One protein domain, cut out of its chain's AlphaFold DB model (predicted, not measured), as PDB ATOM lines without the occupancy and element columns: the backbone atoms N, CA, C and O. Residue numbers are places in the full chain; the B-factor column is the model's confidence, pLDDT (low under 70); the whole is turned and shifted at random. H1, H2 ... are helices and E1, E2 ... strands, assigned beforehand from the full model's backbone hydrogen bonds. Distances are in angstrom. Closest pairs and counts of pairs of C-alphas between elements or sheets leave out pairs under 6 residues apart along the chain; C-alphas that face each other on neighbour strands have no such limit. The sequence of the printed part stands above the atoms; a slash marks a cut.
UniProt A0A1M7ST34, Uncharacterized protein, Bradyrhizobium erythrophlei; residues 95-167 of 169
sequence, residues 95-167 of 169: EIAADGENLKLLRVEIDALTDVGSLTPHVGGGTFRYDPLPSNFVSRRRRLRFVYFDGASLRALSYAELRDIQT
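AT A GLANCE: This is residues 95 to 167 of the 169 residues of an uncharacterized protein of Bradyrhizobium erythrophlei (UniProt A0A1M7ST34). A long, narrow ribbon of two antiparallel strands, E2 and E5, makes most of the length; at one end the short strands E1 and E6 join it in a strongly twisted sheet with the helix H1 packed on it, and at the other end a small separate hairpin, E3 and E4, turns sharply away from the ribbon. The tip of that hairpin, residues 122 to 127, sticks out free. The printed part has 73 residues, with six named strands and one named helix in the order E1 E2 E3 E4 E5 E6 H1; the larger sheet has the order E1 - E2 - E5 - E6, and both sheets are antiparallel. The class is mostly strand, and the whole is extended, with a radius of gyration of the C-alphas of 19.4 A and spans of 52 by 29 by 20 A.

HOW THE PARTS SIT: In the larger sheet, E2, residues 101 to 114, and E5, residues 140 to 149, are antiparallel at 162 degrees between directions, with N 109 and O 145 2.8 A apart. E2 bends by 65 degrees at residue 104, and its pairing is staggered: residues 101 to 104 pair with E1, residues 95 to 98, and residues 104 to 114 with E5. E1 and E2 form a hairpin, with N 103 and O 96 2.8 A apart. E5 and E6, residues 154 to 157, form another, with N 148 and O 155 2.8 A apart. H1, residues 159 to 166, is on this sheet at a height of 7.2 A, only just over none of its strands, with 2 of its C-alphas falling on E1 and 2 on E5. The closest C-alphas of E1 and H1 are those of Ala 98 and Ile 165, 6.9 A apart. In H1, 3 of 4 O i to N i+4 pairs are within hydrogen-bond range. E2 runs on into E3, residues 117 to 121, at 86 degrees. E3 forms a hairpin with E4, residues 128 to 132, with N 120 and O 129 2.9 A apart; both strands are apart from H1.

IN THESE COORDINATES: E1 begins at C-alpha 95, (52.090, -69.671, -13.337). E2 is 35.5 A long and E5 29.0 A; E3 is 13.4 A, E4 13.2 A, E6 9.8 A and E1 9.7 A. H1, 10.8 A long, ends at C-alpha 166, (42.153, -68.986, -8.900).

THE WHOLE: The C-alphas farthest apart are those of Glu 95 and Gly 124, 53.9 A. The printed part has no cut and no long link. The mean pLDDT of the printed part is 89.1, and one residue, Thr 167, is under 70.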
ATOM      1  N   GLU A  95      52.649 -69.071 -12.129       95.38
ATOM      2  CA  GLU A  95      52.090 -69.671 -13.337       95.38
ATOM      3  C   GLU A  95      50.590 -69.896 -13.131       95.38
ATOM      4  O   GLU A  95      50.189 -70.399 -12.080       95.38
ATOM      5  N   ILE A  96      49.771 -69.530 -14.117       94.31
ATOM      6  CA  ILE A  96      48.322 -69.774 -14.125       94.31
ATOM      7  C   ILE A  96      47.898 -70.393 -15.452       94.31
ATOM      8  O   ILE A  96      48.513 -70.139 -16.487       94.31
ATOM      9  N   ALA A  97      46.838 -71.196 -15.420       91.94
ATOM     10  CA  ALA A  97      46.143 -71.630 -16.623       91.94
ATOM     11  C   ALA A  97      44.932 -70.714 -16.835       91.94
ATOM     12  O   ALA A  97      44.058 -70.653 -15.973       91.94
ATOM     13  N   ALA A  98      44.885 -70.005 -17.960       86.75
ATOM     14  CA  ALA A  98      43.758 -69.158 -18.342       86.75
ATOM     15  C   ALA A  98      43.487 -69.347 -19.835       86.75
ATOM     16  O   ALA A  98      44.425 -69.413 -20.621       86.75
ATOM     17  N   ASP A  99      42.216 -69.483 -20.221       83.50
ATOM     18  CA  ASP A  99      41.783 -69.619 -21.623       83.50
ATOM     19  C   ASP A  99      42.442 -70.785 -22.412       83.50
ATOM     20  O   ASP A  99      42.388 -70.837 -23.637       83.50
ATOM     21  N   GLY A 100      43.027 -71.763 -21.704       82.75
ATOM     22  CA  GLY A 100      43.776 -72.895 -22.274       82.75
ATOM     23  C   GLY A 100      45.296 -72.688 -22.372       82.75
ATOM     24  O   GLY A 100      46.012 -73.631 -22.705       82.75
ATOM     25  N   GLU A 101      45.800 -71.500 -22.037       88.12
ATOM     26  CA  GLU A 101      47.216 -71.126 -22.106       88.12
ATOM     27  C   GLU A 101      47.881 -71.144 -20.718       88.12
ATOM     28  O   GLU A 101      47.238 -70.892 -19.697       88.12
ATOM     29  N   ASN A 102      49.188 -71.441 -20.664       92.69
ATOM     30  CA  ASN A 102      49.992 -71.331 -19.441       92.69
ATOM     31  C   ASN A 102      50.658 -69.953 -19.400       92.69
ATOM     32  O   ASN A 102      51.631 -69.702 -20.109       92.69
ATOM     33  N   LEU A 103      50.133 -69.075 -18.553       95.50
ATOM     34  CA  LEU A 103      50.619 -67.715 -18.388       95.50
ATOM     35  C   LEU A 103      51.686 -67.668 -17.289       95.50
ATOM     36  O   LEU A 103      51.434 -68.117 -16.168       95.50
ATOM     37  N   LYS A 104      52.854 -67.075 -17.567       96.75
ATOM     38  CA  LYS A 104      53.975 -66.956 -16.609       96.75
ATOM     39  C   LYS A 104      54.166 -65.519 -16.125       96.75
ATOM     40  O   LYS A 104      54.315 -64.620 -16.946       96.75
ATOM     41  N   LEU A 105      54.183 -65.295 -14.811       97.62
ATOM     42  CA  LEU A 105      54.337 -63.969 -14.202       97.62
ATOM     43  C   LEU A 105      55.747 -63.422 -14.457       97.62
ATOM     44  O   LEU A 105      56.732 -64.018 -14.022       97.62
ATOM     45  N   LEU A 106      55.843 -62.264 -15.115       97.19
ATOM     46  CA  LEU A 106      57.117 -61.589 -15.389       97.19
ATOM     47  C   LEU A 106      57.331 -60.331 -14.541       97.19
ATOM     48  O   LEU A 106      58.470 -60.012 -14.199       97.19
ATOM     49  N   ARG A 107      56.265 -59.582 -14.234       96.19
ATOM     50  CA  ARG A 107      56.362 -58.289 -13.540       96.19
ATOM     51  C   ARG A 107      55.118 -58.001 -12.705       96.19
ATOM     52  O   ARG A 107      54.007 -58.336 -13.097       96.19
ATOM     53  N   VAL A 108      55.316 -57.307 -11.588       96.88
ATOM     54  CA  VAL A 108      54.256 -56.595 -10.865       96.88
ATOM     55  C   VAL A 108      54.423 -55.108 -11.161       96.88
ATOM     56  O   VAL A 108      55.524 -54.573 -11.036       96.88
ATOM     57  N   GLU A 109      53.354 -54.454 -11.601       96.31
ATOM     58  CA  GLU A 109      53.311 -53.022 -11.892       96.31
ATOM     59  C   GLU A 109      52.472 -52.303 -10.847       96.31
ATOM     60  O   GLU A 109      51.386 -52.760 -10.488       96.31
ATOM     61  N   ILE A 110      52.976 -51.163 -10.381       94.12
ATOM     62  CA  ILE A 110      52.284 -50.297  -9.433       94.12
ATOM     63  C   ILE A 110      52.392 -48.862  -9.953       94.12
ATOM     64  O   ILE A 110      53.421 -48.208  -9.781       94.12
ATOM     65  N   ASP A 111      51.325 -48.369 -10.582       91.69
ATOM     66  CA  ASP A 111      51.247 -46.985 -11.056       91.69
ATOM     67  C   ASP A 111      50.664 -46.087  -9.959       91.69
ATOM     68  O   ASP A 111      49.629 -46.416  -9.373       91.69
ATOM     69  N   ALA A 112      51.258 -44.915  -9.727       88.00
ATOM     70  CA  ALA A 112      50.679 -43.856  -8.900       88.00
ATOM     71  C   ALA A 112      50.296 -42.660  -9.784       88.00
ATOM     72  O   ALA A 112      51.148 -41.865 -10.178       88.00
ATOM     73  N   LEU A 113      49.008 -42.532 -10.103       87.31
ATOM     74  CA  LEU A 113      48.468 -41.454 -10.930       87.31
ATOM     75  C   LEU A 113      47.893 -40.345 -10.041       87.31
ATOM     76  O   LEU A 113      47.199 -40.620  -9.062       87.31
ATOM     77  N   THR A 114      48.187 -39.090 -10.380       88.50
ATOM     78  CA  THR A 114      47.655 -37.902  -9.694       88.50
ATOM     79  C   THR A 114      47.174 -36.892 -10.728       88.50
ATOM     80  O   THR A 114      47.978 -36.362 -11.493       88.50
ATOM     81  N   ASP A 115      45.877 -36.602 -10.726       87.25
ATOM     82  CA  ASP A 115      45.267 -35.597 -11.595       87.25
ATOM     83  C   ASP A 115      45.400 -34.214 -10.933       87.25
ATOM     84  O   ASP A 115      44.887 -34.003  -9.832       87.25
ATOM     85  N   VAL A 116      46.111 -33.273 -11.570       89.88
ATOM     86  CA  VAL A 116      46.505 -31.977 -10.956       89.88
ATOM     87  C   VAL A 116      45.900 -30.731 -11.611       89.88
ATOM     88  O   VAL A 116      46.042 -29.631 -11.081       89.88
ATOM     89  N   GLY A 117      45.222 -30.869 -12.749       87.69
ATOM     90  CA  GLY A 117      44.667 -29.745 -13.504       87.69
ATOM     91  C   GLY A 117      43.606 -30.192 -14.503       87.69
ATOM     92  O   GLY A 117      43.612 -31.343 -14.941       87.69
ATOM     93  N   SER A 118      42.700 -29.287 -14.862       89.00
ATOM     94  CA  SER A 118      41.706 -29.483 -15.916       89.00
ATOM     95  C   SER A 118      42.029 -28.629 -17.144       89.00
ATOM     96  O   SER A 118      42.645 -27.565 -17.051       89.00
ATOM     97  N   LEU A 119      41.609 -29.113 -18.315       90.44
ATOM     98  CA  LEU A 119      41.726 -28.405 -19.585       90.44
ATOM     99  C   LEU A 119      40.320 -28.145 -20.137       90.44
ATOM    100  O   LEU A 119      39.591 -29.089 -20.436       90.44
ATOM    101  N   THR A 120      39.947 -26.877 -20.289       88.31
ATOM    102  CA  THR A 120      38.647 -26.476 -20.843       88.31
ATOM    103  C   THR A 120      38.844 -25.874 -22.238       88.31
ATOM    104  O   THR A 120      39.555 -24.873 -22.361       88.31
ATOM    105  N   PRO A 121      38.264 -26.446 -23.310       88.25
ATOM    106  CA  PRO A 121      38.339 -25.862 -24.648       88.25
ATOM    107  C   PRO A 121      37.470 -24.603 -24.752       88.25
ATOM    108  O   PRO A 121      36.361 -24.561 -24.220       88.25
ATOM    109  N   HIS A 122      37.938 -23.591 -25.485       87.81
ATOM    110  CA  HIS A 122      37.097 -22.445 -25.834       87.81
ATOM    111  C   HIS A 122      36.193 -22.762 -27.038       87.81
ATOM    112  O   HIS A 122      36.561 -23.513 -27.948       87.81
ATOM    113  N   VAL A 123      35.005 -22.152 -27.065       83.75
ATOM    114  CA  VAL A 123      34.068 -22.258 -28.194       83.75
ATOM    115  C   VAL A 123      34.698 -21.630 -29.442       83.75
ATOM    116  O   VAL A 123      35.227 -20.525 -29.377       83.75
ATOM    117  N   GLY A 124      34.643 -22.338 -30.573       80.12
ATOM    118  CA  GLY A 124      35.283 -21.936 -31.835       80.12
ATOM    119  C   GLY A 124      36.633 -22.614 -32.112       80.12
ATOM    120  O   GLY A 124      37.092 -22.592 -33.250       80.12
ATOM    121  N   GLY A 125      37.222 -23.292 -31.119       79.06
ATOM    122  CA  GLY A 125      38.446 -24.082 -31.282       79.06
ATOM    123  C   GLY A 125      39.746 -23.265 -31.275       79.06
ATOM    124  O   GLY A 125      39.753 -22.040 -31.207       79.06
ATOM    125  N   GLY A 126      40.879 -23.972 -31.299       79.75
ATOM    126  CA  GLY A 126      42.221 -23.378 -31.395       79.75
ATOM    127  C   GLY A 126      42.829 -22.836 -30.094       79.75
ATOM    128  O   GLY A 126      44.024 -22.554 -30.073       79.75
ATOM    129  N   THR A 127      42.073 -22.724 -28.997       84.44
ATOM    130  CA  THR A 127      42.603 -22.304 -27.685       84.44
ATOM    131  C   THR A 127      41.967 -23.074 -26.526       84.44
ATOM    132  O   THR A 127      40.817 -23.512 -26.601       84.44
ATOM    133  N   PHE A 128      42.700 -23.185 -25.419       90.06
ATOM    134  CA  PHE A 128      42.276 -23.877 -24.199       90.06
ATOM    135  C   PHE A 128      42.586 -23.031 -22.966       90.06
ATOM    136  O   PHE A 128      43.541 -22.253 -22.964       90.06
ATOM    137  N   ARG A 129      41.800 -23.215 -21.909       87.44
ATOM    138  CA  ARG A 129      42.077 -22.721 -20.561       87.44
ATOM    139  C   ARG A 129      42.580 -23.886 -19.707       87.44
ATOM    140  O   ARG A 129      41.985 -24.962 -19.733       87.44
ATOM    141  N   TYR A 130      43.670 -23.666 -18.979       91.69
ATOM    142  CA  TYR A 130      44.184 -24.590 -17.972       91.69
ATOM    143  C   TYR A 130      43.873 -24.039 -16.582       91.69
ATOM    144  O   TYR A 130      44.234 -22.900 -16.282       91.69
ATOM    145  N   ASP A 131      43.243 -24.853 -15.740       88.50
ATOM    146  CA  ASP A 131      42.959 -24.527 -14.345       88.50
ATOM    147  C   ASP A 131      43.556 -25.625 -13.443       88.50
ATOM    148  O   ASP A 131      43.148 -26.787 -13.544       88.50
ATOM    149  N   PRO A 132      44.522 -25.309 -12.558       89.81
ATOM    150  CA  PRO A 132      44.985 -26.244 -11.537       89.81
ATOM    151  C   PRO A 132      43.824 -26.706 -10.648       89.81
ATOM    152  O   PRO A 132      43.008 -25.891 -10.210       89.81
ATOM    153  N   LEU A 133      43.755 -28.004 -10.348       86.69
ATOM    154  CA  LEU A 133      42.712 -28.540  -9.478       86.69
ATOM    155  C   LEU A 133      42.978 -28.122  -8.020       86.69
ATOM    156  O   LEU A 133      44.094 -28.314  -7.527       86.69
ATOM    157  N   PRO A 134      41.976 -27.594  -7.289       84.00
ATOM    158  CA  PRO A 134      42.098 -27.387  -5.848       84.00
ATOM    159  C   PRO A 134      42.371 -28.718  -5.139       84.00
ATOM    160  O   PRO A 134      41.885 -29.756  -5.581       84.00
ATOM    161  N   SER A 135      43.073 -28.706  -4.003       78.81
ATOM    162  CA  SER A 135      43.549 -29.929  -3.325       78.81
ATOM    163  C   SER A 135      42.472 -30.991  -3.063       78.81
ATOM    164  O   SER A 135      42.766 -32.180  -3.131       78.81
ATOM    165  N   ASN A 136      41.221 -30.582  -2.818       76.94
ATOM    166  CA  ASN A 136      40.086 -31.488  -2.579       76.94
ATOM    167  C   ASN A 136      39.559 -32.181  -3.856       76.94
ATOM    168  O   ASN A 136      38.767 -33.112  -3.759       76.94
ATOM    169  N   PHE A 137      39.982 -31.723  -5.036       70.94
ATOM    170  CA  PHE A 137      39.665 -32.288  -6.352       70.94
ATOM    171  C   PHE A 137      40.856 -33.031  -6.978       70.94
ATOM    172  O   PHE A 137      40.711 -33.618  -8.050       70.94
ATOM    173  N   VAL A 138      42.026 -33.034  -6.324       76.50
ATOM    174  CA  VAL A 138      43.198 -33.802  -6.763       76.50
ATOM    175  C   VAL A 138      42.919 -35.291  -6.570       76.50
ATOM    176  O   VAL A 138      43.027 -35.841  -5.473       76.50
ATOM    177  N   SER A 139      42.552 -35.950  -7.664       78.31
ATOM    178  CA  SER A 139      42.317 -37.391  -7.722       78.31
ATOM    179  C   SER A 139      43.662 -38.120  -7.671       78.31
ATOM    180  O   SER A 139      44.515 -37.926  -8.535       78.31
ATOM    181  N   ARG A 140      43.865 -38.952  -6.641       79.25
ATOM    182  CA  ARG A 140      45.017 -39.857  -6.513       79.25
ATOM    183  C   ARG A 140      44.538 -41.286  -6.681       79.25
ATOM    184  O   ARG A 140      43.664 -41.726  -5.939       79.25
ATOM    185  N   ARG A 141      45.111 -42.012  -7.637       82.44
ATOM    186  CA  ARG A 141      44.742 -43.398  -7.944       82.44
ATOM    187  C   ARG A 141      45.999 -44.241  -8.014       82.44
ATOM    188  O   ARG A 141      46.931 -43.904  -8.742       82.44
ATOM    189  N   ARG A 142      46.016 -45.339  -7.267       85.88
ATOM    190  CA  ARG A 142      47.018 -46.395  -7.431       85.88
ATOM    191  C   ARG A 142      46.416 -47.450  -8.350       85.88
ATOM    192  O   ARG A 142      45.208 -47.667  -8.302       85.88
ATOM    193  N   ARG A 143      47.224 -48.059  -9.211       89.56
ATOM    194  CA  ARG A 143      46.819 -49.220 -10.013       89.56
ATOM    195  C   ARG A 143      47.837 -50.320  -9.818       89.56
ATOM    196  O   ARG A 143      49.022 -50.078 -10.031       89.56
ATOM    197  N   LEU A 144      47.363 -51.498  -9.441       94.69
ATOM    198  CA  LEU A 144      48.147 -52.720  -9.352       94.69
ATOM    199  C   LEU A 144      47.876 -53.574 -10.597       94.69
ATOM    200  O   LEU A 144      46.719 -53.767 -10.967       94.69
ATOM    201  N   ARG A 145      48.926 -54.090 -11.243       96.44
ATOM    202  CA  ARG A 145      48.792 -55.128 -12.277       96.44
ATOM    203  C   ARG A 145      49.827 -56.228 -12.110       96.44
ATOM    204  O   ARG A 145      50.983 -55.970 -11.779       96.44
ATOM    205  N   PHE A 146      49.422 -57.442 -12.440       97.19
ATOM    206  CA  PHE A 146      50.278 -58.611 -12.570       97.19
ATOM    207  C   PHE A 146      50.452 -58.894 -14.063       97.19
ATOM    208  O   PHE A 146      49.488 -59.206 -14.760       97.19
ATOM    209  N   VAL A 147      51.666 -58.712 -14.577       97.56
ATOM    210  CA  VAL A 147      51.981 -58.869 -15.999       97.56
ATOM    211  C   VAL A 147      52.508 -60.271 -16.239       97.56
ATOM    212  O   VAL A 147      53.633 -60.605 -15.852       97.56
ATOM    213  N   TYR A 148      51.686 -61.068 -16.906       97.31
ATOM    214  CA  TYR A 148      52.017 -62.406 -17.354       97.31
ATOM    215  C   TYR A 148      52.433 -62.414 -18.830       97.31
ATOM    216  O   TYR A 148      52.125 -61.493 -19.585       97.31
ATOM    217  N   PHE A 149      53.117 -63.478 -19.241       96.62
ATOM    218  CA  PHE A 149      53.461 -63.782 -20.626       96.62
ATOM    219  C   PHE A 149      52.805 -65.099 -21.046       96.62
ATOM    220  O   PHE A 149      52.939 -66.095 -20.334       96.62
ATOM    221  N   ASP A 150      52.106 -65.085 -22.183       92.69
ATOM    222  CA  ASP A 150      51.367 -66.233 -22.743       92.69
ATOM    223  C   ASP A 150      52.211 -67.117 -23.691       92.69
ATOM    224  O   ASP A 150      51.831 -68.242 -24.008       92.69
ATOM    225  N   GLY A 151      53.388 -66.636 -24.110       92.06
ATOM    226  CA  GLY A 151      54.220 -67.258 -25.149       92.06
ATOM    227  C   GLY A 151      54.451 -66.360 -26.373       92.06
ATOM    228  O   GLY A 151      55.433 -66.548 -27.090       92.06
ATOM    229  N   ALA A 152      53.600 -65.353 -26.574       93.00
ATOM    230  CA  ALA A 152      53.631 -64.388 -27.670       93.00
ATOM    231  C   ALA A 152      53.471 -62.922 -27.210       93.00
ATOM    232  O   ALA A 152      54.077 -62.029 -27.805       93.00
ATOM    233  N   SER A 153      52.682 -62.655 -26.165       93.94
ATOM    234  CA  SER A 153      52.271 -61.318 -25.723       93.94
ATOM    235  C   SER A 153      52.343 -61.135 -24.199       93.94
ATOM    236  O   SER A 153      52.509 -62.088 -23.436       93.94
ATOM    237  N   LEU A 154      52.263 -59.875 -23.748       95.56
ATOM    238  CA  LEU A 154      52.172 -59.524 -22.329       95.56
ATOM    239  C   LEU A 154      50.715 -59.232 -21.957       95.56
ATOM    240  O   LEU A 154      50.132 -58.260 -22.440       95.56
ATOM    241  N   ARG A 155      50.160 -60.024 -21.037       95.56
ATOM    242  CA  ARG A 155      48.805 -59.876 -20.495       95.56
ATOM    243  C   ARG A 155      48.883 -59.305 -19.082       95.56
ATOM    244  O   ARG A 155      49.391 -59.954 -18.171       95.56
ATOM    245  N   ALA A 156      48.400 -58.080 -18.901       96.44
ATOM    246  CA  ALA A 156      48.329 -57.435 -17.594       96.44
ATOM    247  C   ALA A 156      46.963 -57.699 -16.947       96.44
ATOM    248  O   ALA A 156      45.941 -57.339 -17.525       96.44
ATOM    249  N   LEU A 157      46.959 -58.308 -15.760       95.69
ATOM    250  CA  LEU A 157      45.764 -58.654 -14.984       95.69
ATOM    251  C   LEU A 157      45.669 -57.795 -13.718       95.69
ATOM    252  O   LEU A 157      46.682 -57.532 -13.066       95.69
ATOM    253  N   SER A 158      44.461 -57.381 -13.347       94.25
ATOM    254  CA  SER A 158      44.152 -56.810 -12.030       94.25
ATOM    255  C   SER A 158      44.165 -57.876 -10.925       94.25
ATOM    256  O   SER A 158      44.211 -59.080 -11.193       94.25
ATOM    257  N   TYR A 159      44.104 -57.447  -9.659       92.00
ATOM    258  CA  TYR A 159      43.996 -58.374  -8.529       92.00
ATOM    259  C   TYR A 159      42.676 -59.166  -8.552       92.00
ATOM    260  O   TYR A 159      42.675 -60.358  -8.249       92.00
ATOM    261  N   ALA A 160      41.573 -58.526  -8.959       91.19
ATOM    262  CA  ALA A 160      40.266 -59.170  -9.097       91.19
ATOM    263  C   ALA A 160      40.293 -60.296 -10.147       91.19
ATOM    264  O   ALA A 160      40.030 -61.446  -9.807       91.19
ATOM    265  N   GLU A 161      40.726 -60.002 -11.380       92.62
ATOM    266  CA  GLU A 161      40.830 -61.006 -12.455       92.62
ATOM    267  C   GLU A 161      41.718 -62.194 -12.050       92.62
ATOM    268  O   GLU A 161      41.385 -63.352 -12.304       92.62
ATOM    269  N   LEU A 162      42.838 -61.923 -11.372       92.25
ATOM    270  CA  LEU A 162      43.756 -62.958 -10.905       92.25
ATOM    271  C   LEU A 162      43.160 -63.850  -9.800       92.25
ATOM    272  O   LEU A 162      43.528 -65.022  -9.685       92.25
ATOM    273  N   ARG A 163      42.266 -63.308  -8.968       89.44
ATOM    274  CA  ARG A 163      41.546 -64.065  -7.938       89.44
ATOM    275  C   ARG A 163      40.445 -64.929  -8.545       89.44
ATOM    276  O   ARG A 163      40.270 -66.072  -8.120       89.44
ATOM    277  N   ASP A 164      39.743 -64.405  -9.541       90.19
ATOM    278  CA  ASP A 164      38.647 -65.111 -10.199       90.19
ATOM    279  C   ASP A 164      39.184 -66.322 -10.991       90.19
ATOM    280  O   ASP A 164      38.621 -67.407 -10.905       90.19
ATOM    281  N   ILE A 165      40.364 -66.207 -11.622       88.94
ATOM    282  CA  ILE A 165      41.082 -67.345 -12.243       88.94
ATOM    283  C   ILE A 165      41.477 -68.427 -11.215       88.94
ATOM    284  O   ILE A 165      41.521 -69.613 -11.541       88.94
ATOM    285  N   GLN A 166      41.778 -68.046  -9.968       78.44
ATOM    286  CA  GLN A 166      42.153 -68.986  -8.900       78.44
ATOM    287  C   GLN A 166      40.960 -69.667  -8.218       78.44
ATOM    288  O   GLN A 166      41.157 -70.647  -7.497       78.44
ATOM    289  N   THR A 167      39.747 -69.152  -8.414       69.00
ATOM    290  CA  THR A 167      38.531 -69.647  -7.767       69.00
ATOM    291  C   THR A 167      37.687 -70.377  -8.815       69.00
ATOM    292  O   THR A 167      36.862 -69.738  -9.465       69.00
TER     293      THR A 167